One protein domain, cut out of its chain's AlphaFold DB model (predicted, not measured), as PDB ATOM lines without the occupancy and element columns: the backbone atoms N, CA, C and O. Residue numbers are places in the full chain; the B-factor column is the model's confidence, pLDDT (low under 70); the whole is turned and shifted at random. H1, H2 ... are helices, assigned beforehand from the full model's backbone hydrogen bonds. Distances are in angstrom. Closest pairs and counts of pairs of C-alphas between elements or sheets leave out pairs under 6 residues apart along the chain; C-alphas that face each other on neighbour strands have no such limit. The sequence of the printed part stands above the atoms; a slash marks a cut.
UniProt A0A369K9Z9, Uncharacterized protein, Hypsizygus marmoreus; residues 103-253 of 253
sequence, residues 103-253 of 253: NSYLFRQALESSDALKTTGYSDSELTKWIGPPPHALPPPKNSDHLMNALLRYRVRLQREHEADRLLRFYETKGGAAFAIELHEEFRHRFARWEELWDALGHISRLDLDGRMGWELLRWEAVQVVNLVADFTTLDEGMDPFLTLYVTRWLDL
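What this domain is: This is residues 103 to 253 of the 253 residues of an uncharacterized protein of Hypsizygus marmoreus (UniProt A0A369K9Z9). Three long helices, H4, H5 and H6, run up and down the longest axis; H5 and H6 form a close-packed hairpin, while H4 runs alongside it with few close contacts. Short H7 folds back beside one end of H6 and reaches H4 with its last residue, and the small helices H1, H2 and H3 pack on H4. The 151 printed residues hold seven named helices, H1 to H7 in order, and no named strand: all helix, compact, radius of gyration of the C-alphas 17.0 A, spans 48 by 36 by 24 A.

How they stand to each other: H1, residues 105 to 112, and H4, residues 144 to 172, touch at Leu 111 and Arg 157, C-alphas 5.6 A apart, through residues 149 to 157 of H4 alone. H2, residues 114 to 120, touches H4 at Thr 120 and His 146, closest C-alphas 6.6 A apart, through residues 146 to 150 of H4 alone. H3, residues 124 to 128, touches H4 at Leu 127 and Leu 151, closest C-alphas 6.3 A apart, through residues 150 to 154 of H4 alone. H5, residues 176 to 204, and H6, residues 212 to 237, form a hairpin at a shallow tilt of 27 degrees; the closest C-alphas, of Trp 194 and Glu 221, are 5.7 A apart. H4 is close to but not clearly touching H5 and H6, with 2 pairs of C-alphas within 8 A each. H7, residues 239 to 250, forms a hairpin with H6, the C-alphas of Thr 234 and Phe 242 being closest at 4.7 A. H4, H5, H6 and H7 are an up and down bundle, each running against the one before. Every O i to N i+4 pair is within hydrogen-bond range in H3 to H7; H1 has 3 of 4, H2 0 of 3 but 4 of 4 O i to N i+3 pairs.

Where its parts are: H1 begins at C-alpha 105 (5.300, 20.370, -21.680). H4 and H5 each measure 41.7 A, H6 37.8 A and H7 16.1 A. H7 ends at C-alpha 250 (-0.633, 32.876, -34.360).

The domain as a whole: The C-alphas of Glu 172 and Asp 208 are farthest apart, 50.5 A. The printed part has no cut; the link from H3 to H4 is long, 15 residues. Mean pLDDT of the printed part is 80.5, with 34 residues under 70, among them residues 109 to 120 and 204 to 210.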
ATOM      1  N   ASN A 103       0.744  26.217 -20.113       65.25
ATOM      2  CA  ASN A 103       2.158  26.188 -20.510       65.25
ATOM      3  C   ASN A 103       2.866  24.853 -20.190       65.25
ATOM      4  O   ASN A 103       4.067  24.802 -19.923       65.25
ATOM      5  N   SER A 104       2.111  23.757 -20.139       71.50
ATOM      6  CA  SER A 104       2.668  22.445 -19.798       71.50
ATOM      7  C   SER A 104       3.479  21.869 -20.964       71.50
ATOM      8  O   SER A 104       3.154  22.088 -22.129       71.50
ATOM      9  N   TYR A 105       4.506  21.071 -20.660       68.12
ATOM     10  CA  TYR A 105       5.300  20.370 -21.680       68.12
ATOM     11  C   TYR A 105       4.421  19.536 -22.627       68.12
ATOM     12  O   TYR A 105       4.564  19.610 -23.843       68.12
ATOM     13  N   LEU A 106       3.441  18.820 -22.066       62.34
ATOM     14  CA  LEU A 106       2.487  18.016 -22.831       62.34
ATOM     15  C   LEU A 106       1.595  18.864 -23.746       62.34
ATOM     16  O   LEU A 106       1.140  18.371 -24.773       62.34
ATOM     17  N   PHE A 107       1.321  20.116 -23.375       66.94
ATOM     18  CA  PHE A 107       0.574  21.042 -24.222       66.94
ATOM     19  C   PHE A 107       1.411  21.477 -25.428       66.94
ATOM     20  O   PHE A 107       0.925  21.385 -26.550       66.94
ATOM     21  N   ARG A 108       2.682  21.847 -25.218       70.38
ATOM     22  CA  ARG A 108       3.592  22.236 -26.311       70.38
ATOM     23  C   ARG A 108       3.854  21.089 -27.285       70.38
ATOM     24  O   ARG A 108       3.683  21.258 -28.481       70.38
ATOM     25  N   GLN A 109       4.158  19.894 -26.775       66.19
ATOM     26  CA  GLN A 109       4.416  18.724 -27.621       66.19
ATOM     27  C   GLN A 109       3.202  18.356 -28.497       66.19
ATOM     28  O   GLN A 109       3.357  17.953 -29.646       66.19
ATOM     29  N   ALA A 110       1.986  18.518 -27.966       60.81
ATOM     30  CA  ALA A 110       0.736  18.230 -28.672       60.81
ATOM     31  C   ALA A 110       0.294  19.312 -29.668       60.81
ATOM     32  O   ALA A 110      -0.541  19.029 -30.525       60.81
ATOM     33  N   LEU A 111       0.842  20.528 -29.577       68.88
ATOM     34  CA  LEU A 111       0.664  21.550 -30.610       68.88
ATOM     35  C   LEU A 111       1.446  21.214 -31.883       68.88
ATOM     36  O   LEU A 111       1.008  21.570 -32.971       68.88
ATOM     37  N   GLU A 112       2.581  20.528 -31.747       68.62
ATOM     38  CA  GLU A 112       3.514  20.281 -32.850       68.62
ATOM     39  C   GLU A 112       3.081  19.136 -33.780       68.62
ATOM     40  O   GLU A 112       3.486  19.114 -34.939       68.62
ATOM     41  N   SER A 113       2.281  18.165 -33.312       67.31
ATOM     42  CA  SER A 113       1.847  17.045 -34.162       67.31
ATOM     43  C   SER A 113       0.595  16.311 -33.669       67.31
ATOM     44  O   SER A 113       0.362  16.169 -32.468       67.31
ATOM     45  N   SER A 114      -0.170  15.750 -34.613       65.75
ATOM     46  CA  SER A 114      -1.287  14.827 -34.335       65.75
ATOM     47  C   SER A 114      -0.823  13.584 -33.552       65.75
ATOM     48  O   SER A 114      -1.509  13.106 -32.648       65.75
ATOM     49  N   ASP A 115       0.405  13.112 -33.795       63.53
ATOM     50  CA  ASP A 115       0.996  11.975 -33.080       63.53
ATOM     51  C   ASP A 115       1.173  12.223 -31.578       63.53
ATOM     52  O   ASP A 115       1.094  11.287 -30.779       63.53
ATOM     53  N   ALA A 116       1.350  13.475 -31.165       61.94
ATOM     54  CA  ALA A 116       1.487  13.823 -29.760       61.94
ATOM     55  C   ALA A 116       0.153  13.771 -28.986       61.94
ATOM     56  O   ALA A 116       0.172  13.636 -27.757       61.94
ATOM     57  N   LEU A 117      -1.002  13.752 -29.669       64.75
ATOM     58  CA  LEU A 117      -2.307  13.502 -29.040       64.75
ATOM     59  C   LEU A 117      -2.484  12.044 -28.596       64.75
ATOM     60  O   LEU A 117      -3.242  11.798 -27.656       64.75
ATOM     61  N   LYS A 118      -1.704  11.093 -29.138       66.44
ATOM     62  CA  LYS A 118      -1.705   9.682 -28.693       66.44
ATOM     63  C   LYS A 118      -1.461   9.547 -27.188       66.44
ATOM     64  O   LYS A 118      -2.022   8.662 -26.550       66.44
ATOM     65  N   THR A 119      -0.679  10.457 -26.603       65.69
ATOM     66  CA  THR A 119      -0.406  10.496 -25.155       65.69
ATOM     67  C   THR A 119      -1.640  10.819 -24.309       65.69
ATOM     68  O   THR A 119      -1.699  10.446 -23.141       65.69
ATOM     69  N   THR A 120      -2.639  11.485 -24.893       67.94
ATOM     70  CA  THR A 120      -3.906  11.825 -24.227       67.94
ATOM     71  C   THR A 120      -4.956  10.722 -24.342       67.94
ATOM     72  O   THR A 120      -5.976  10.786 -23.662       67.94
ATOM     73  N   GLY A 121      -4.705   9.701 -25.173       74.31
ATOM     74  CA  GLY A 121      -5.661   8.633 -25.462       74.31
ATOM     75  C   GLY A 121      -6.803   9.049 -26.392       74.31
ATOM     76  O   GLY A 121      -7.746   8.281 -26.536       74.31
ATOM     77  N   TYR A 122      -6.719  10.232 -27.010       77.00
ATOM     78  CA  TYR A 122      -7.690  10.730 -27.982       77.00
ATOM     79  C   TYR A 122      -7.036  10.919 -29.349       77.00
ATOM     80  O   TYR A 122      -5.929  11.448 -29.457       77.00
ATOM     81  N   SER A 123      -7.738  10.501 -30.396       82.69
ATOM     82  CA  SER A 123      -7.379  10.752 -31.795       82.69
ATOM     83  C   SER A 123      -8.084  11.994 -32.346       82.69
ATOM     84  O   SER A 123      -9.140  12.390 -31.850       82.69
ATOM     85  N   ASP A 124      -7.548  12.587 -33.417       82.12
ATOM     86  CA  ASP A 124      -8.173  13.740 -34.084       82.12
ATOM     87  C   ASP A 124      -9.639  13.468 -34.464       82.12
ATOM     88  O   ASP A 124     -10.504  14.300 -34.210       82.12
ATOM     89  N   SER A 125      -9.941  12.276 -34.992       83.00
ATOM     90  CA  SER A 125     -11.298  11.883 -35.400       83.00
ATOM     91  C   SER A 125     -12.279  11.759 -34.229       83.00
ATOM     92  O   SER A 125     -13.483  11.966 -34.396       83.00
ATOM     93  N   GLU A 126     -11.793  11.433 -33.030       82.25
ATOM     94  CA  GLU A 126     -12.601  11.453 -31.812       82.25
ATOM     95  C   GLU A 126     -12.848  12.878 -31.337       82.25
ATOM     96  O   GLU A 126     -13.972  13.188 -30.946       82.25
ATOM     97  N   LEU A 127     -11.837  13.747 -31.411       84.19
ATOM     98  CA  LEU A 127     -11.937  15.146 -30.995       84.19
ATOM     99  C   LEU A 127     -12.835  15.966 -31.928       84.19
ATOM    100  O   LEU A 127     -13.594  16.802 -31.437       84.19
ATOM    101  N   THR A 128     -12.854  15.683 -33.238       84.56
ATOM    102  CA  THR A 128     -13.757  16.349 -34.198       84.56
ATOM    103  C   THR A 128     -15.232  16.237 -33.794       84.56
ATOM    104  O   THR A 128     -16.008  17.169 -34.007       84.56
ATOM    105  N   LYS A 129     -15.629  15.141 -33.131       82.19
ATOM    106  CA  LYS A 129     -17.014  14.923 -32.668       82.19
ATOM    107  C   LYS A 129     -17.473  15.981 -31.661       82.19
ATOM    108  O   LYS A 129     -18.661  16.269 -31.584       82.19
ATOM    109  N   TRP A 130     -16.535  16.587 -30.935       77.56
ATOM    110  CA  TRP A 130     -16.779  17.589 -29.892       77.56
ATOM    111  C   TRP A 130     -16.688  19.038 -30.400       77.56
ATOM    112  O   TRP A 130     -16.669  19.980 -29.602       77.56
ATOM    113  N   ILE A 131     -16.564  19.226 -31.718       77.19
ATOM    114  CA  ILE A 131     -16.431  20.544 -32.361       77.19
ATOM    115  C   ILE A 131     -17.697  20.938 -33.105       77.19
ATOM    116  O   ILE A 131     -17.920  22.130 -33.278       77.19
ATOM    117  N   GLY A 132     -18.510  19.972 -33.538       69.44
ATOM    118  CA  GLY A 132     -19.752  20.210 -34.274       69.44
ATOM    119  C   GLY A 132     -20.932  20.550 -33.356       69.44
ATOM    120  O   GLY A 132     -21.144  21.729 -33.066       69.44
ATOM    121  N   PRO A 133     -21.725  19.549 -32.920       60.12
ATOM    122  CA  PRO A 133     -22.895  19.785 -32.083       60.12
ATOM    123  C   PRO A 133     -22.499  20.230 -30.667       60.12
ATOM    124  O   PRO A 133     -21.356  20.014 -30.246       60.12
ATOM    125  N   PRO A 134     -23.435  20.834 -29.911       61.53
ATOM    126  CA  PRO A 134     -23.144  21.308 -28.575       61.53
ATOM    127  C   PRO A 134     -22.590  20.169 -27.703       61.53
ATOM    128  O   PRO A 134     -23.190  19.090 -27.662       61.53
ATOM    129  N   PRO A 135     -21.477  20.377 -26.977       60.94
ATOM    130  CA  PRO A 135     -20.806  19.308 -26.239       60.94
ATOM    131  C   PRO A 135     -21.688  18.580 -25.213       60.94
ATOM    132  O   PRO A 135     -21.386  17.454 -24.837       60.94
ATOM    133  N   HIS A 136     -22.786  19.206 -24.781       58.19
ATOM    134  CA  HIS A 136     -23.768  18.646 -23.853       58.19
ATOM    135  C   HIS A 136     -24.668  17.552 -24.461       58.19
ATOM    136  O   HIS A 136     -25.372  16.874 -23.720       58.19
ATOM    137  N   ALA A 137     -24.661  17.365 -25.785       63.25
ATOM    138  CA  ALA A 137     -25.395  16.287 -26.456       63.25
ATOM    139  C   ALA A 137     -24.633  14.947 -26.461       63.25
ATOM    140  O   ALA A 137     -25.170  13.924 -26.887       63.25
ATOM    141  N   LEU A 138     -23.370  14.947 -26.023       70.00
ATOM    142  CA  LEU A 138     -22.513  13.767 -25.984       70.00
ATOM    143  C   LEU A 138     -22.486  13.161 -24.575       70.00
ATOM    144  O   LEU A 138     -22.600  13.887 -23.586       70.00
ATOM    145  N   PRO A 139     -22.323  11.829 -24.457       69.94
ATOM    146  CA  PRO A 139     -22.233  11.182 -23.157       69.94
ATOM    147  C   PRO A 139     -21.039  11.729 -22.357       69.94
ATOM    148  O   PRO A 139     -19.991  12.023 -22.947       69.94
ATOM    149  N   PRO A 140     -21.158  11.836 -21.021       70.00
ATOM    150  CA  PRO A 140     -20.108  12.400 -20.187       70.00
ATOM    151  C   PRO A 140     -18.807  11.590 -20.331       70.00
ATOM    152  O   PRO A 140     -18.822  10.353 -20.264       70.00
ATOM    153  N   PRO A 141     -17.662  12.255 -20.549       73.38
ATOM    154  CA  PRO A 141     -16.386  11.581 -20.738       73.38
ATOM    155  C   PRO A 141     -15.879  10.972 -19.425       73.38
ATOM    156  O   PRO A 141     -15.983  11.580 -18.365       73.38
ATOM    157  N   LYS A 142     -15.236   9.796 -19.502       75.50
ATOM    158  CA  LYS A 142     -14.637   9.130 -18.325       75.50
ATOM    159  C   LYS A 142     -13.574   9.986 -17.623       75.50
ATOM    160  O   LYS A 142     -13.482   9.947 -16.406       75.50
ATOM    161  N   ASN A 143     -12.787  10.744 -18.394       80.38
ATOM    162  CA  ASN A 143     -11.734  11.638 -17.905       80.38
ATOM    163  C   ASN A 143     -11.936  13.039 -18.506       80.38
ATOM    164  O   ASN A 143     -11.276  13.404 -19.482       80.38
ATOM    165  N   SER A 144     -12.875  13.810 -17.953       77.75
ATOM    166  CA  SER A 144     -13.251  15.135 -18.471       77.75
ATOM    167  C   SER A 144     -12.069  16.104 -18.556       77.75
ATOM    168  O   SER A 144     -11.907  16.769 -19.573       77.75
ATOM    169  N   ASP A 145     -11.174  16.119 -17.566       79.44
ATOM    170  CA  ASP A 145     -10.004  17.009 -17.570       79.44
ATOM    171  C   ASP A 145      -8.998  16.678 -18.686       79.44
ATOM    172  O   ASP A 145      -8.404  17.575 -19.292       79.44
ATOM    173  N   HIS A 146      -8.802  15.393 -18.995       79.69
ATOM    174  CA  HIS A 146      -7.916  14.979 -20.087       79.69
ATOM    175  C   HIS A 146      -8.517  15.338 -21.445       79.69
ATOM    176  O   HIS A 146      -7.809  15.879 -22.295       79.69
ATOM    177  N   LEU A 147      -9.821  15.098 -21.623       82.25
ATOM    178  CA  LEU A 147     -10.532  15.489 -22.836       82.25
ATOM    179  C   LEU A 147     -10.506  17.007 -23.029       82.25
ATOM    180  O   LEU A 147     -10.239  17.475 -24.129       82.25
ATOM    181  N   MET A 148     -10.732  17.779 -21.965       82.38
ATOM    182  CA  MET A 148     -10.703  19.237 -22.023       82.38
ATOM    183  C   MET A 148      -9.352  19.764 -22.505       82.38
ATOM    184  O   MET A 148      -9.285  20.586 -23.421       82.38
ATOM    185  N   ASN A 149      -8.267  19.240 -21.934       81.25
ATOM    186  CA  ASN A 149      -6.920  19.581 -22.371       81.25
ATOM    187  C   ASN A 149      -6.670  19.165 -23.826       81.25
ATOM    188  O   ASN A 149      -6.091  19.941 -24.586       81.25
ATOM    189  N   ALA A 150      -7.106  17.966 -24.226       82.94
ATOM    190  CA  ALA A 150      -6.975  17.482 -25.600       82.94
ATOM    191  C   ALA A 150      -7.744  18.365 -26.597       82.94
ATOM    192  O   ALA A 150      -7.198  18.731 -27.636       82.94
ATOM    193  N   LEU A 151      -8.967  18.784 -26.262       85.19
ATOM    194  CA  LEU A 151      -9.779  19.660 -27.106       85.19
ATOM    195  C   LEU A 151      -9.204  21.059 -27.226       85.19
ATOM    196  O   LEU A 151      -9.173  21.595 -28.331       85.19
ATOM    197  N   LEU A 152      -8.733  21.649 -26.126       84.50
ATOM    198  CA  LEU A 152      -8.091  22.957 -26.190       84.50
ATOM    199  C   LEU A 152      -6.859  22.904 -27.104       84.50
ATOM    200  O   LEU A 152      -6.710  23.756 -27.973       84.50
ATOM    201  N   ARG A 153      -6.021  21.865 -26.973       83.25
ATOM    202  CA  ARG A 153      -4.853  21.650 -27.849       83.25
ATOM    203  C   ARG A 153      -5.258  21.521 -29.311       83.25
ATOM    204  O   ARG A 153      -4.704  22.208 -30.163       83.25
ATOM    205  N   TYR A 154      -6.237  20.664 -29.587       85.75
ATOM    206  CA  TYR A 154      -6.718  20.418 -30.940       85.75
ATOM    207  C   TYR A 154      -7.278  21.691 -31.585       85.75
ATOM    208  O   TYR A 154      -6.931  22.008 -32.718       85.75
ATOM    209  N   ARG A 155      -8.073  22.474 -30.845       88.69
ATOM    210  CA  ARG A 155      -8.628  23.748 -31.323       88.69
ATOM    211  C   ARG A 155      -7.550  24.793 -31.592       88.69
ATOM    212  O   ARG A 155      -7.602  25.439 -32.631       88.69
ATOM    213  N   VAL A 156      -6.565  24.937 -30.701       87.25
ATOM    214  CA  VAL A 156      -5.438  25.859 -30.923       87.25
ATOM    215  C   VAL A 156      -4.646  25.447 -32.160       87.25
ATOM    216  O   VAL A 156      -4.340  26.305 -32.981       87.25
ATOM    217  N   ARG A 157      -4.359  24.152 -32.337       87.75
ATOM    218  CA  ARG A 157      -3.664  23.654 -33.530       87.75
ATOM    219  C   ARG A 157      -4.443  23.961 -34.811       87.75
ATOM    220  O   ARG A 157      -3.876  24.570 -35.710       87.75
ATOM    221  N   LEU A 158      -5.732  23.615 -34.863       88.50
ATOM    222  CA  LEU A 158      -6.579  23.917 -36.021       88.50
ATOM    223  C   LEU A 158      -6.640  25.415 -36.321       88.50
ATOM    224  O   LEU A 158      -6.591  25.801 -37.485       88.50
ATOM    225  N   GLN A 159      -6.720  26.261 -35.289       89.88
ATOM    226  CA  GLN A 159      -6.705  27.707 -35.493       89.88
ATOM    227  C   GLN A 159      -5.375  28.154 -36.104       89.88
ATOM    228  O   GLN A 159      -5.377  28.908 -37.065       89.88
ATOM    229  N   ARG A 160      -4.232  27.659 -35.612       87.31
ATOM    230  CA  ARG A 160      -2.919  28.006 -36.183       87.31
ATOM    231  C   ARG A 160      -2.787  27.583 -37.640       87.31
ATOM    232  O   ARG A 160      -2.289  28.364 -38.440       87.31
ATOM    233  N   GLU A 161      -3.225  26.371 -37.971       88.50
ATOM    234  CA  GLU A 161      -3.231  25.866 -39.348       88.50
ATOM    235  C   GLU A 161      -4.096  26.767 -40.244       88.50
ATOM    236  O   GLU A 161      -3.630  27.253 -41.274       88.50
ATOM    237  N   HIS A 162      -5.313  27.089 -39.798       90.38
ATOM    238  CA  HIS A 162      -6.235  27.974 -40.514       90.38
ATOM    239  C   HIS A 162      -5.676  29.389 -40.727       90.38
ATOM    240  O   HIS A 162      -5.750  29.917 -41.838       90.38
ATOM    241  N   GLU A 163      -5.084  30.000 -39.699       90.25
ATOM    242  CA  GLU A 163      -4.511  31.352 -39.794       90.25
ATOM    243  C   GLU A 163      -3.213  31.372 -40.619       90.25
ATOM    244  O   GLU A 163      -2.958  32.328 -41.354       90.25
ATOM    245  N   ALA A 164      -2.402  30.308 -40.571       87.69
ATOM    246  CA  ALA A 164      -1.233  30.167 -41.439       87.69
ATOM    247  C   ALA A 164      -1.643  30.081 -42.917       87.69
ATOM    248  O   ALA A 164      -1.080  30.790 -43.758       87.69
ATOM    249  N   ASP A 165      -2.662  29.277 -43.226       88.81
ATOM    250  CA  ASP A 165      -3.218  29.164 -44.574       88.81
ATOM    251  C   ASP A 165      -3.848  30.481 -45.035       88.81
ATOM    252  O   ASP A 165      -3.684  30.895 -46.186       88.81
ATOM    253  N   ARG A 166      -4.555  31.179 -44.141       88.56
ATOM    254  CA  ARG A 166      -5.123  32.500 -44.427       88.56
ATOM    255  C   ARG A 166      -4.036  33.521 -44.754       88.56
ATOM    256  O   ARG A 166      -4.169  34.253 -45.736       88.56
ATOM    257  N   LEU A 167      -2.953  33.552 -43.979       86.38
ATOM    258  CA  LEU A 167      -1.823  34.443 -44.227       86.38
ATOM    259  C   LEU A 167      -1.144  34.142 -45.570       86.38
ATOM    260  O   LEU A 167      -0.760  35.060 -46.295       86.38
ATOM    261  N   LEU A 168      -1.020  32.863 -45.931       85.25
ATOM    262  CA  LEU A 168      -0.502  32.456 -47.234       85.25
ATOM    263  C   LEU A 168      -1.402  32.971 -48.370       85.25
ATOM    264  O   LEU A 168      -0.908  33.639 -49.281       85.25
ATOM    265  N   ARG A 169      -2.728  32.797 -48.265       86.38
ATOM    266  CA  ARG A 169      -3.692  33.345 -49.243       86.38
ATOM    267  C   ARG A 169      -3.617  34.870 -49.361       86.38
ATOM    268  O   ARG A 169      -3.711  35.396 -50.472       86.38
ATOM    269  N   PHE A 170      -3.422  35.574 -48.246       84.31
ATOM    270  CA  PHE A 170      -3.218  37.025 -48.236       84.31
ATOM    271  C   PHE A 170      -2.009  37.434 -49.091       84.31
ATOM    272  O   PHE A 170      -2.111  38.332 -49.925       84.31
ATOM    273  N   TYR A 171      -0.874  36.745 -48.952       82.00
ATOM    274  CA  TYR A 171       0.317  37.055 -49.747       82.00
ATOM    275  C   TYR A 171       0.210  36.636 -51.218       82.00
ATOM    276  O   TYR A 171       0.850  37.268 -52.064       82.00
ATOM    277  N   GLU A 172      -0.547  35.581 -51.523       82.00
ATOM    278  CA  GLU A 172      -0.627  35.000 -52.867       82.00
ATOM    279  C   GLU A 172      -1.691  35.640 -53.766       82.00
ATOM    280  O   GLU A 172      -1.445  35.822 -54.956       82.00
ATOM    281  N   THR A 173      -2.880  35.946 -53.239       63.62
ATOM    282  CA  THR A 173      -4.068  36.171 -54.092       63.62
ATOM    283  C   THR A 173      -4.986  37.305 -53.651       63.62
ATOM    284  O   THR A 173      -5.718  37.845 -54.481       63.62
ATOM    285  N   LYS A 174      -4.973  37.696 -52.375       60.25
ATOM    286  CA  LYS A 174      -5.983  38.593 -51.803       60.25
ATOM    287  C   LYS A 174      -5.320  39.811 -51.164       60.25
ATOM    288  O   LYS A 174      -4.820  39.731 -50.051       60.25
ATOM    289  N   GLY A 175      -5.344  40.957 -51.850       68.94
ATOM    290  CA  GLY A 175      -4.990  42.242 -51.231       68.94
ATOM    291  C   GLY A 175      -5.839  42.542 -49.979       68.94
ATOM    292  O   GLY A 175      -6.839  41.870 -49.724       68.94
ATOM    293  N   GLY A 176      -5.474  43.581 -49.217       77.12
ATOM    294  CA  GLY A 176      -6.052  43.883 -47.892       77.12
ATOM    295  C   GLY A 176      -7.585  43.882 -47.802       77.12
ATOM    296  O   GLY A 176      -8.133  43.416 -46.809       77.12
ATOM    297  N   ALA A 177      -8.293  44.303 -48.853       81.19
ATOM    298  CA  ALA A 177      -9.758  44.343 -48.857       81.19
ATOM    299  C   ALA A 177     -10.419  42.953 -48.776       81.19
ATOM    300  O   ALA A 177     -11.363  42.761 -48.015       81.19
ATOM    301  N   ALA A 178      -9.922  41.963 -49.524       84.00
ATOM    302  CA  ALA A 178     -10.498  40.615 -49.509       84.00
ATOM    303  C   ALA A 178     -10.198  39.880 -48.194       84.00
ATOM    304  O   ALA A 178     -10.986  39.047 -47.750       84.00
ATOM    305  N   PHE A 179      -9.078  40.221 -47.560       84.62
ATOM    306  CA  PHE A 179      -8.727  39.748 -46.230       84.62
ATOM    307  C   PHE A 179      -9.637  40.346 -45.147       84.62
ATOM    308  O   PHE A 179     -10.148  39.612 -44.307       84.62
ATOM    309  N   ALA A 180      -9.917  41.652 -45.217       85.62
ATOM    310  CA  ALA A 180     -10.845  42.319 -44.305       85.62
ATOM    311  C   ALA A 180     -12.266  41.727 -44.376       85.62
ATOM    312  O   ALA A 180     -12.898  41.521 -43.342       85.62
ATOM    313  N   ILE A 181     -12.750  41.404 -45.584       88.19
ATOM    314  CA  ILE A 181     -14.046  40.733 -45.779       88.19
ATOM    315  C   ILE A 181     -14.045  39.349 -45.117       88.19
ATOM    316  O   ILE A 181     -14.965  39.039 -44.368       88.19
ATOM    317  N   GLU A 182     -13.000  38.545 -45.342       89.81
ATOM    318  CA  GLU A 182     -12.878  37.201 -44.758       89.81
ATOM    319  C   GLU A 182     -12.866  37.245 -43.219       89.81
ATOM    320  O   GLU A 182     -13.557  36.451 -42.577       89.81
ATOM    321  N   LEU A 183     -12.146  38.203 -42.620       89.75
ATOM    322  CA  LEU A 183     -12.185  38.426 -41.172       89.75
ATOM    323  C   LEU A 183     -13.588  38.815 -40.697       89.75
ATOM    324  O   LEU A 183     -14.041  38.331 -39.660       89.75
ATOM    325  N   HIS A 184     -14.281  39.693 -41.429       89.12
ATOM    326  CA  HIS A 184     -15.612  40.180 -41.048       89.12
ATOM    327  C   HIS A 184     -16.662  39.074 -41.078       89.12
ATOM    328  O   HIS A 184     -17.473  38.959 -40.157       89.12
ATOM    329  N   GLU A 185     -16.623  38.229 -42.103       91.44
ATOM    330  CA  GLU A 185     -17.482  37.051 -42.196       91.44
ATOM    331  C   GLU A 185     -17.204  36.062 -41.061       91.44
ATOM    332  O   GLU A 185     -18.152  35.595 -40.421       91.44
ATOM    333  N   GLU A 186     -15.930  35.793 -40.745       93.25
ATOM    334  CA  GLU A 186     -15.599  34.921 -39.616       93.25
ATOM    335  C   GLU A 186     -16.075  35.515 -38.289       93.25
ATOM    336  O   GLU A 186     -16.700  34.805 -37.504       93.25
ATOM    337  N   PHE A 187     -15.855  36.808 -38.044       93.69
ATOM    338  CA  PHE A 187     -16.330  37.473 -36.832       93.69
ATOM    339  C   PHE A 187     -17.837  37.309 -36.655       93.69
ATOM    340  O   PHE A 187     -18.282  36.885 -35.590       93.69
ATOM    341  N   ARG A 188     -18.622  37.574 -37.705       93.25
ATOM    342  CA  ARG A 188     -20.082  37.421 -37.651       93.25
ATOM    343  C   ARG A 188     -20.487  35.986 -37.340       93.25
ATOM    344  O   ARG A 188     -21.377  35.777 -36.520       93.25
ATOM    345  N   HIS A 189     -19.832  35.013 -37.967       93.81
ATOM    346  CA  HIS A 189     -20.116  33.600 -37.734       93.81
ATOM    347  C   HIS A 189     -19.779  33.172 -36.298       93.81
ATOM    348  O   HIS A 189     -20.600  32.551 -35.624       93.81
ATOM    349  N   ARG A 190     -18.590  33.538 -35.809       93.62
ATOM    350  CA  ARG A 190     -18.110  33.220 -34.456       93.62
ATOM    351  C   ARG A 190     -18.957  33.887 -33.380       93.62
ATOM    352  O   ARG A 190     -19.279  33.250 -32.382       93.62
ATOM    353  N   PHE A 191     -19.342  35.142 -33.597       93.31
ATOM    354  CA  PHE A 191     -20.186  35.889 -32.674       93.31
ATOM    355  C   PHE A 191     -21.585  35.273 -32.565       93.31
ATOM    356  O   PHE A 191     -22.014  34.966 -31.458       93.31
ATOM    357  N   ALA A 192     -22.240  34.984 -33.696       91.69
ATOM    358  CA  ALA A 192     -23.544  34.316 -33.698       91.69
ATOM    359  C   ALA A 192     -23.486  32.956 -32.983       91.69
ATOM    360  O   ALA A 192     -24.321  32.646 -32.140       91.69
ATOM    361  N   ARG A 193     -22.435  32.170 -33.245       90.69
ATOM    362  CA  ARG A 193     -22.218  30.890 -32.564       90.69
ATOM    363  C   ARG A 193     -22.017  31.051 -31.055       90.69
ATOM    364  O   ARG A 193     -22.473  30.214 -30.278       90.69
ATOM    365  N   TRP A 194     -21.300  32.089 -30.632       92.56
ATOM    366  CA  TRP A 194     -21.111  32.389 -29.217       92.56
ATOM    367  C   TRP A 194     -22.441  32.745 -28.537       92.56
ATOM    368  O   TRP A 194     -22.707  32.217 -27.458       92.56
ATOM    369  N   GLU A 195     -23.290  33.556 -29.176       91.12
ATOM    370  CA  GLU A 195     -24.633  33.889 -28.672       91.12
ATOM    371  C   GLU A 195     -25.513  32.637 -28.545       91.12
ATOM    372  O   GLU A 195     -26.077  32.382 -27.482       91.12
ATOM    373  N   GLU A 196     -25.544  31.784 -29.575       89.56
ATOM    374  CA  GLU A 196     -26.286  30.516 -29.543       89.56
ATOM    375  C   GLU A 196     -25.840  29.609 -28.384       89.56
ATOM    376  O   GLU A 196     -26.662  29.005 -27.690       89.56
ATOM    377  N   LEU A 197     -24.526  29.509 -28.150       87.44
ATOM    378  CA  LEU A 197     -23.975  28.729 -27.041       87.44
ATOM    379  C   LEU A 197     -24.308  29.344 -25.683       87.44
ATOM    380  O   LEU A 197     -24.574  28.599 -24.737       87.44
ATOM    381  N   TRP A 198     -24.273  30.673 -25.576       89.56
ATOM    382  CA  TRP A 198     -24.602  31.401 -24.355       89.56
ATOM    383  C   TRP A 198     -26.046  31.126 -23.934       89.56
ATOM    384  O   TRP A 198     -26.292  30.713 -22.797       89.56
ATOM    385  N   ASP A 199     -26.978  31.254 -24.877       87.31
ATOM    386  CA  ASP A 199     -28.398  31.000 -24.649       87.31
ATOM    387  C   ASP A 199     -28.650  29.529 -24.297       87.31
ATOM    388  O   ASP A 199     -29.310  29.220 -23.299       87.31
ATOM    389  N   ALA A 200     -28.049  28.599 -25.048       83.50
ATOM    390  CA  ALA A 200     -28.173  27.168 -24.778       83.50
ATOM    391  C   ALA A 200     -27.660  26.795 -23.375       83.50
ATOM    392  O   ALA A 200     -28.319  26.045 -22.650       83.50
ATOM    393  N   LEU A 201     -26.510  27.334 -22.954       83.69
ATOM    394  CA  LEU A 201     -25.934  27.076 -21.630       83.69
ATOM    395  C   LEU A 201     -26.750  27.699 -20.495       83.69
ATOM    396  O   LEU A 201     -26.849  27.091 -19.428       83.69
ATOM    397  N   GLY A 202     -27.391  28.846 -20.728       80.56
ATOM    398  CA  GLY A 202     -28.329  29.448 -19.778       80.56
ATOM    399  C   GLY A 202     -29.516  28.534 -19.441       80.56
ATOM    400  O   GLY A 202     -30.038  28.568 -18.324       80.56
ATOM    401  N   HIS A 203     -29.912  27.659 -20.370       73.12
ATOM    402  CA  HIS A 203     -30.966  26.665 -20.154       73.12
ATOM    403  C   HIS A 203     -30.473  25.366 -19.497       73.12
ATOM    404  O   HIS A 203     -31.257  24.691 -18.828       73.12
ATOM    405  N   ILE A 204     -29.185  25.031 -19.623       69.69
ATOM    406  CA  ILE A 204     -28.599  23.784 -19.096       69.69
ATOM    407  C   ILE A 204     -28.590  23.737 -17.568       69.69
ATOM    408  O   ILE A 204     -28.835  22.676 -16.997       69.69
ATOM    409  N   SER A 205     -28.417  24.878 -16.891       61.19
ATOM    410  CA  SER A 205     -28.503  24.956 -15.423       61.19
ATOM    411  C   SER A 205     -29.857  24.507 -14.854       61.19
ATOM    412  O   SER A 205     -29.960  24.296 -13.652       61.19
ATOM    413  N   ARG A 206     -30.898  24.360 -15.688       60.81
ATOM    414  CA  ARG A 206     -32.228  23.877 -15.282       60.81
ATOM    415  C   ARG A 206     -32.418  22.364 -15.439       60.81
ATOM    416  O   ARG A 206     -33.448  21.858 -15.008       60.81
ATOM    417  N   LEU A 207     -31.485  21.666 -16.091       60.50
ATOM    418  CA  LEU A 207     -31.632  20.267 -16.520       60.50
ATOM    419  C   LEU A 207     -30.651  19.294 -15.837       60.50
ATOM    420  O   LEU A 207     -30.584  18.140 -16.247       60.50
ATOM    421  N   ASP A 208     -29.878  19.739 -14.838       60.41
ATOM    422  CA  ASP A 208     -28.853  18.939 -14.133       60.41
ATOM    423  C   ASP A 208     -27.827  18.244 -15.060       60.41
ATOM    424  O   ASP A 208     -27.235  17.219 -14.717       60.41
ATOM    425  N   LEU A 209     -27.586  18.804 -16.250       66.06
ATOM    426  CA  LEU A 209     -26.570  18.307 -17.179       66.06
ATOM    427  C   LEU A 209     -25.200  18.932 -16.867       66.06
ATOM    428  O   LEU A 209     -25.104  20.115 -16.533       66.06
ATOM    429  N   ASP A 210     -24.122  18.157 -17.034       67.69
ATOM    430  CA  ASP A 210     -22.747  18.657 -16.914       67.69
ATOM    431  C   ASP A 210     -22.428  19.630 -18.064       67.69
ATOM    432  O   ASP A 210     -22.043  19.252 -19.173       67.69
ATOM    433  N   GLY A 211     -22.618  20.922 -17.795       78.00
ATOM    434  CA  GLY A 211     -22.380  21.999 -18.748       78.00
ATOM    435  C   GLY A 211     -20.905  22.336 -18.965       78.00
ATOM    436  O   GLY A 211     -20.613  23.214 -19.777       78.00
ATOM    437  N   ARG A 212     -19.958  21.689 -18.268       82.56
ATOM    438  CA  ARG A 212     -18.543  22.101 -18.248       82.56
ATOM    439  C   ARG A 212     -17.913  22.142 -19.640       82.56
ATOM    440  O   ARG A 212     -17.246  23.111 -19.989       82.56
ATOM    441  N   MET A 213     -18.189  21.137 -20.469       81.50
ATOM    442  CA  MET A 213     -17.706  21.083 -21.855       81.50
ATOM    443  C   MET A 213     -18.286  22.209 -22.722       81.50
ATOM    444  O   MET A 213     -17.597  22.760 -23.581       81.50
ATOM    445  N   GLY A 214     -19.560  22.547 -22.494       83.88
ATOM    446  CA  GLY A 214     -20.230  23.652 -23.167       83.88
ATOM    447  C   GLY A 214     -19.619  24.992 -22.774       83.88
ATOM    448  O   GLY A 214     -19.270  25.773 -23.653       83.88
ATOM    449  N   TRP A 215     -19.395  25.215 -21.478       86.12
ATOM    450  CA  TRP A 215     -18.749  26.423 -20.957       86.12
ATOM    451  C   TRP A 215     -17.353  26.643 -21.532       86.12
ATOM    452  O   TRP A 215     -16.983  27.766 -21.853       86.12
ATOM    453  N   GLU A 216     -16.584  25.578 -21.715       85.75
ATOM    454  CA  GLU A 216     -15.249  25.689 -22.291       85.75
ATOM    455  C   GLU A 216     -15.268  25.916 -23.809       85.75
ATOM    456  O   GLU A 216     -14.397  26.600 -24.345       85.75
ATOM    457  N   LEU A 217     -16.269  25.390 -24.528       86.88
ATOM    458  CA  LEU A 217     -16.492  25.771 -25.926       86.88
ATOM    459  C   LEU A 217     -16.929  27.237 -26.041       86.88
ATOM    460  O   LEU A 217     -16.372  27.964 -26.856       86.88
ATOM    461  N   LEU A 218     -17.861  27.683 -25.199       89.00
ATOM    462  CA  LEU A 218     -18.283  29.081 -25.126       89.00
ATOM    463  C   LEU A 218     -17.085  29.999 -24.854       89.00
ATOM    464  O   LEU A 218     -16.917  31.016 -25.525       89.00
ATOM    465  N   ARG A 219     -16.222  29.620 -23.904       90.06
ATOM    466  CA  ARG A 219     -14.998  30.362 -23.596       90.06
ATOM    467  C   ARG A 219     -14.069  30.448 -24.801       90.06
ATOM    468  O   ARG A 219     -13.524  31.511 -25.085       90.06
ATOM    469  N   TRP A 220     -13.899  29.336 -25.509       90.88
ATOM    470  CA  TRP A 220     -13.088  29.287 -26.718       90.88
ATOM    471  C   TRP A 220     -13.619  30.226 -27.806       90.88
ATOM    472  O   TRP A 220     -12.843  31.009 -28.346       90.88
ATOM    473  N   GLU A 221     -14.923  30.195 -28.093       92.06
ATOM    474  CA  GLU A 221     -15.525  31.096 -29.085       92.06
ATOM    475  C   GLU A 221     -15.413  32.568 -28.652       92.06
ATOM    476  O   GLU A 221     -15.089  33.418 -29.477       92.06
ATOM    477  N   ALA A 222     -15.550  32.874 -27.354       92.38
ATOM    478  CA  ALA A 222     -15.334  34.228 -26.833       92.38
ATOM    479  C   ALA A 222     -13.910  34.739 -27.121       92.38
ATOM    480  O   ALA A 222     -13.738  35.874 -27.564       92.38
ATOM    481  N   VAL A 223     -12.890  33.893 -26.922       91.75
ATOM    482  CA  VAL A 223     -11.496  34.224 -27.268       91.75
ATOM    483  C   VAL A 223     -11.346  34.509 -28.759       91.75
ATOM    484  O   VAL A 223     -10.685  35.481 -29.119       91.75
ATOM    485  N   GLN A 224     -11.964  33.701 -29.627       92.81
ATOM    486  CA  GLN A 224     -11.898  33.932 -31.073       92.81
ATOM    487  C   GLN A 224     -12.513  35.282 -31.452       92.81
ATOM    488  O   GLN A 224     -11.893  36.052 -32.179       92.81
ATOM    489  N   VAL A 225     -13.686  35.611 -30.904       93.88
ATOM    490  CA  VAL A 225     -14.346  36.901 -31.150       93.88
ATOM    491  C   VAL A 225     -13.471  38.074 -30.700       93.88
ATOM    492  O   VAL A 225     -13.290  39.021 -31.462       93.88
ATOM    493  N   VAL A 226     -12.894  38.019 -29.493       91.75
ATOM    494  CA  VAL A 226     -12.012  39.090 -28.989       91.75
ATOM    495  C   VAL A 226     -10.773  39.251 -29.864       91.75
ATOM    496  O   VAL A 226     -10.403  40.377 -30.194       91.75
ATOM    497  N   ASN A 227     -10.151  38.145 -30.272       90.94
ATOM    498  CA  ASN A 227      -8.989  38.179 -31.156       90.94
ATOM    499  C   ASN A 227      -9.326  38.819 -32.508       90.94
ATOM    500  O   ASN A 227      -8.569  39.665 -32.974       90.94
ATOM    501  N   LEU A 228     -10.480  38.485 -33.094       91.56
ATOM    502  CA  LEU A 228     -10.936  39.078 -34.353       91.56
ATOM    503  C   LEU A 228     -11.215  40.580 -34.220       91.56
ATOM    504  O   LEU A 228     -10.884  41.344 -35.120       91.56
ATOM    505  N   VAL A 229     -11.763  41.037 -33.089       91.38
ATOM    506  CA  VAL A 229     -11.922  42.481 -32.833       91.38
ATOM    507  C   VAL A 229     -10.576  43.185 -32.718       91.38
ATOM    508  O   VAL A 229     -10.401  44.239 -33.325       91.38
ATOM    509  N   ALA A 230      -9.607  42.591 -32.018       89.31
ATOM    510  CA  ALA A 230      -8.247  43.124 -31.965       89.31
ATOM    511  C   ALA A 230      -7.586  43.174 -33.359       89.31
ATOM    512  O   ALA A 230      -6.824  44.094 -33.670       89.31
ATOM    513  N   ASP A 231      -7.898  42.200 -34.214       88.56
ATOM    514  CA  ASP A 231      -7.441  42.160 -35.600       88.56
ATOM    515  C   ASP A 231      -8.070  43.288 -36.427       88.56
ATOM    516  O   ASP A 231      -7.340  43.973 -37.136       88.56
ATOM    517  N   PHE A 232      -9.370  43.582 -36.277       86.94
ATOM    518  CA  PHE A 232      -9.977  44.759 -36.920       86.94
ATOM    519  C   PHE A 232      -9.353  46.063 -36.452       86.94
ATOM    520  O   PHE A 232      -8.969  46.879 -37.281       86.94
ATOM    521  N   THR A 233      -9.215  46.252 -35.136       87.44
ATOM    522  CA  THR A 233      -8.687  47.512 -34.601       87.44
ATOM    523  C   THR A 233      -7.272  47.776 -35.094       87.44
ATOM    524  O   THR A 233      -6.945  48.901 -35.451       87.44
ATOM    525  N   THR A 234      -6.439  46.737 -35.174       87.50
ATOM    526  CA  THR A 234      -5.072  46.899 -35.685       87.50
ATOM    527  C   THR A 234      -5.016  47.005 -37.201       87.50
ATOM    528  O   THR A 234      -4.135  47.687 -37.717       87.50
ATOM    529  N   LEU A 235      -5.957  46.396 -37.927       85.94
ATOM    530  CA  LEU A 235      -6.090  46.580 -39.371       85.94
ATOM    531  C   LEU A 235      -6.490  48.020 -39.725       85.94
ATOM    532  O   LEU A 235      -5.954  48.569 -40.688       85.94
ATOM    533  N   ASP A 236      -7.361  48.641 -38.922       84.50
ATOM    534  CA  ASP A 236      -7.756  50.049 -39.052       84.50
ATOM    535  C   ASP A 236      -6.584  51.011 -38.777       84.50
ATOM    536  O   ASP A 236      -6.472  52.056 -39.420       84.50
ATOM    537  N   GLU A 237      -5.679  50.653 -37.858       87.38
ATOM    538  CA  GLU A 237      -4.432  51.391 -37.593       87.38
ATOM    539  C   GLU A 237      -3.404  51.254 -38.730       87.38
ATOM    540  O   GLU A 237      -2.537  52.116 -38.905       87.38
ATOM    541  N   GLY A 238      -3.497  50.181 -39.518       84.88
ATOM    542  CA  GLY A 238      -2.699  49.947 -40.713       84.88
ATOM    543  C   GLY A 238      -2.224  48.500 -40.860       84.88
ATOM    544  O   GLY A 238      -2.200  47.703 -39.925       84.88
ATOM    545  N   MET A 239      -1.763  48.158 -42.065       82.88
ATOM    546  CA  MET A 239      -1.346  46.786 -42.387       82.88
ATOM    547  C   MET A 239      -0.129  46.295 -41.586       82.88
ATOM    548  O   MET A 239      -0.070  45.119 -41.237       82.88
ATOM    549  N   ASP A 240       0.845  47.162 -41.301       83.38
ATOM    550  CA  ASP A 240       2.077  46.775 -40.599       83.38
ATOM    551  C   ASP A 240       1.847  46.453 -39.106       83.38
ATOM    552  O   ASP A 240       2.309  45.392 -38.659       83.38
ATOM    553  N   PRO A 241       1.115  47.285 -38.327       82.81
ATOM    554  CA  PRO A 241       0.677  46.931 -36.975       82.81
ATOM    555  C   PRO A 241      -0.114  45.624 -36.939       82.81
ATOM    556  O   PRO A 241       0.209  44.730 -36.151       82.81
ATOM    557  N   PHE A 242      -1.081  45.479 -37.849       85.25
ATOM    558  CA  PHE A 242      -1.894  44.277 -37.978       85.25
ATOM    559  C   PHE A 242      -1.044  43.023 -38.215       85.25
ATOM    560  O   PHE A 242      -1.103  42.073 -37.437       85.25
ATOM    561  N   LEU A 243      -0.200  43.016 -39.254       84.12
ATOM    562  CA  LEU A 243       0.626  41.852 -39.589       84.12
ATOM    563  C   LEU A 243       1.611  41.502 -38.472       84.12
ATOM    564  O   LEU A 243       1.964  40.334 -38.324       84.12
ATOM    565  N   THR A 244       2.073  42.490 -37.707       86.00
ATOM    566  CA  THR A 244       2.936  42.256 -36.545       86.00
ATOM    567  C   THR A 244       2.165  41.535 -35.443       86.00
ATOM    568  O   THR A 244       2.578  40.456 -35.023       86.00
ATOM    569  N   LEU A 245       1.014  42.077 -35.032       84.44
ATOM    570  CA  LEU A 245       0.144  41.463 -34.026       84.44
ATOM    571  C   LEU A 245      -0.273  40.044 -34.432       84.44
ATOM    572  O   LEU A 245      -0.170  39.107 -33.642       84.44
ATOM    573  N   TYR A 246      -0.724  39.895 -35.674       85.12
ATOM    574  CA  TYR A 246      -1.285  38.664 -36.209       85.12
ATOM    575  C   TYR A 246      -0.234  37.548 -36.302       85.12
ATOM    576  O   TYR A 246      -0.480  36.424 -35.864       85.12
ATOM    577  N   VAL A 247       0.974  37.856 -36.794       84.69
ATOM    578  CA  VAL A 247       2.088  36.891 -36.828       84.69
ATOM    579  C   VAL A 247       2.508  36.505 -35.413       84.69
ATOM    580  O   VAL A 247       2.610  35.316 -35.123       84.69
ATOM    581  N   THR A 248       2.691  37.471 -34.512       85.75
ATOM    582  CA  THR A 248       3.111  37.169 -33.139       85.75
ATOM    583  C   THR A 248       2.070  36.344 -32.386       85.75
ATOM    584  O   THR A 248       2.424  35.442 -31.631       85.75
ATOM    585  N   ARG A 249       0.778  36.592 -32.610       84.81
ATOM    586  CA  ARG A 249      -0.284  35.826 -31.956       84.81
ATOM    587  C   ARG A 249      -0.360  34.386 -32.459       84.81
ATOM    588  O   ARG A 249      -0.521  33.478 -31.650       84.81
ATOM    589  N   TRP A 250      -0.289  34.173 -33.770       82.62
ATOM    590  CA  TRP A 250      -0.633  32.876 -34.360       82.62
ATOM    591  C   TRP A 250       0.578  32.019 -34.743       82.62
ATOM    592  O   TRP A 250       0.486  30.787 -34.760       82.62
ATOM    593  N   LEU A 251       1.729  32.639 -35.016       75.31
ATOM    594  CA  LEU A 251       2.917  31.954 -35.527       75.31
ATOM    595  C   LEU A 251       4.055  31.830 -34.502       75.31
ATOM    596  O   LEU A 251       4.802  30.862 -34.606       75.31
ATOM    597  N   ASP A 252       4.133  32.696 -33.483       70.31
ATOM    598  CA  ASP A 252       5.222  32.675 -32.482       70.31
ATOM    599  C   ASP A 252       4.920  31.845 -31.204       70.31
ATOM    600  O   ASP A 252       5.726  31.839 -30.271       70.31
ATOM    601  N   LEU A 253       3.780  31.135 -31.145       57.00
ATOM    602  CA  LEU A 253       3.381  30.266 -30.014       57.00
ATOM    603  C   LEU A 253       3.976  28.851 -30.036       57.00
ATOM    604  O   LEU A 253       4.145  28.273 -31.137       57.00
TER     605      LEU A 253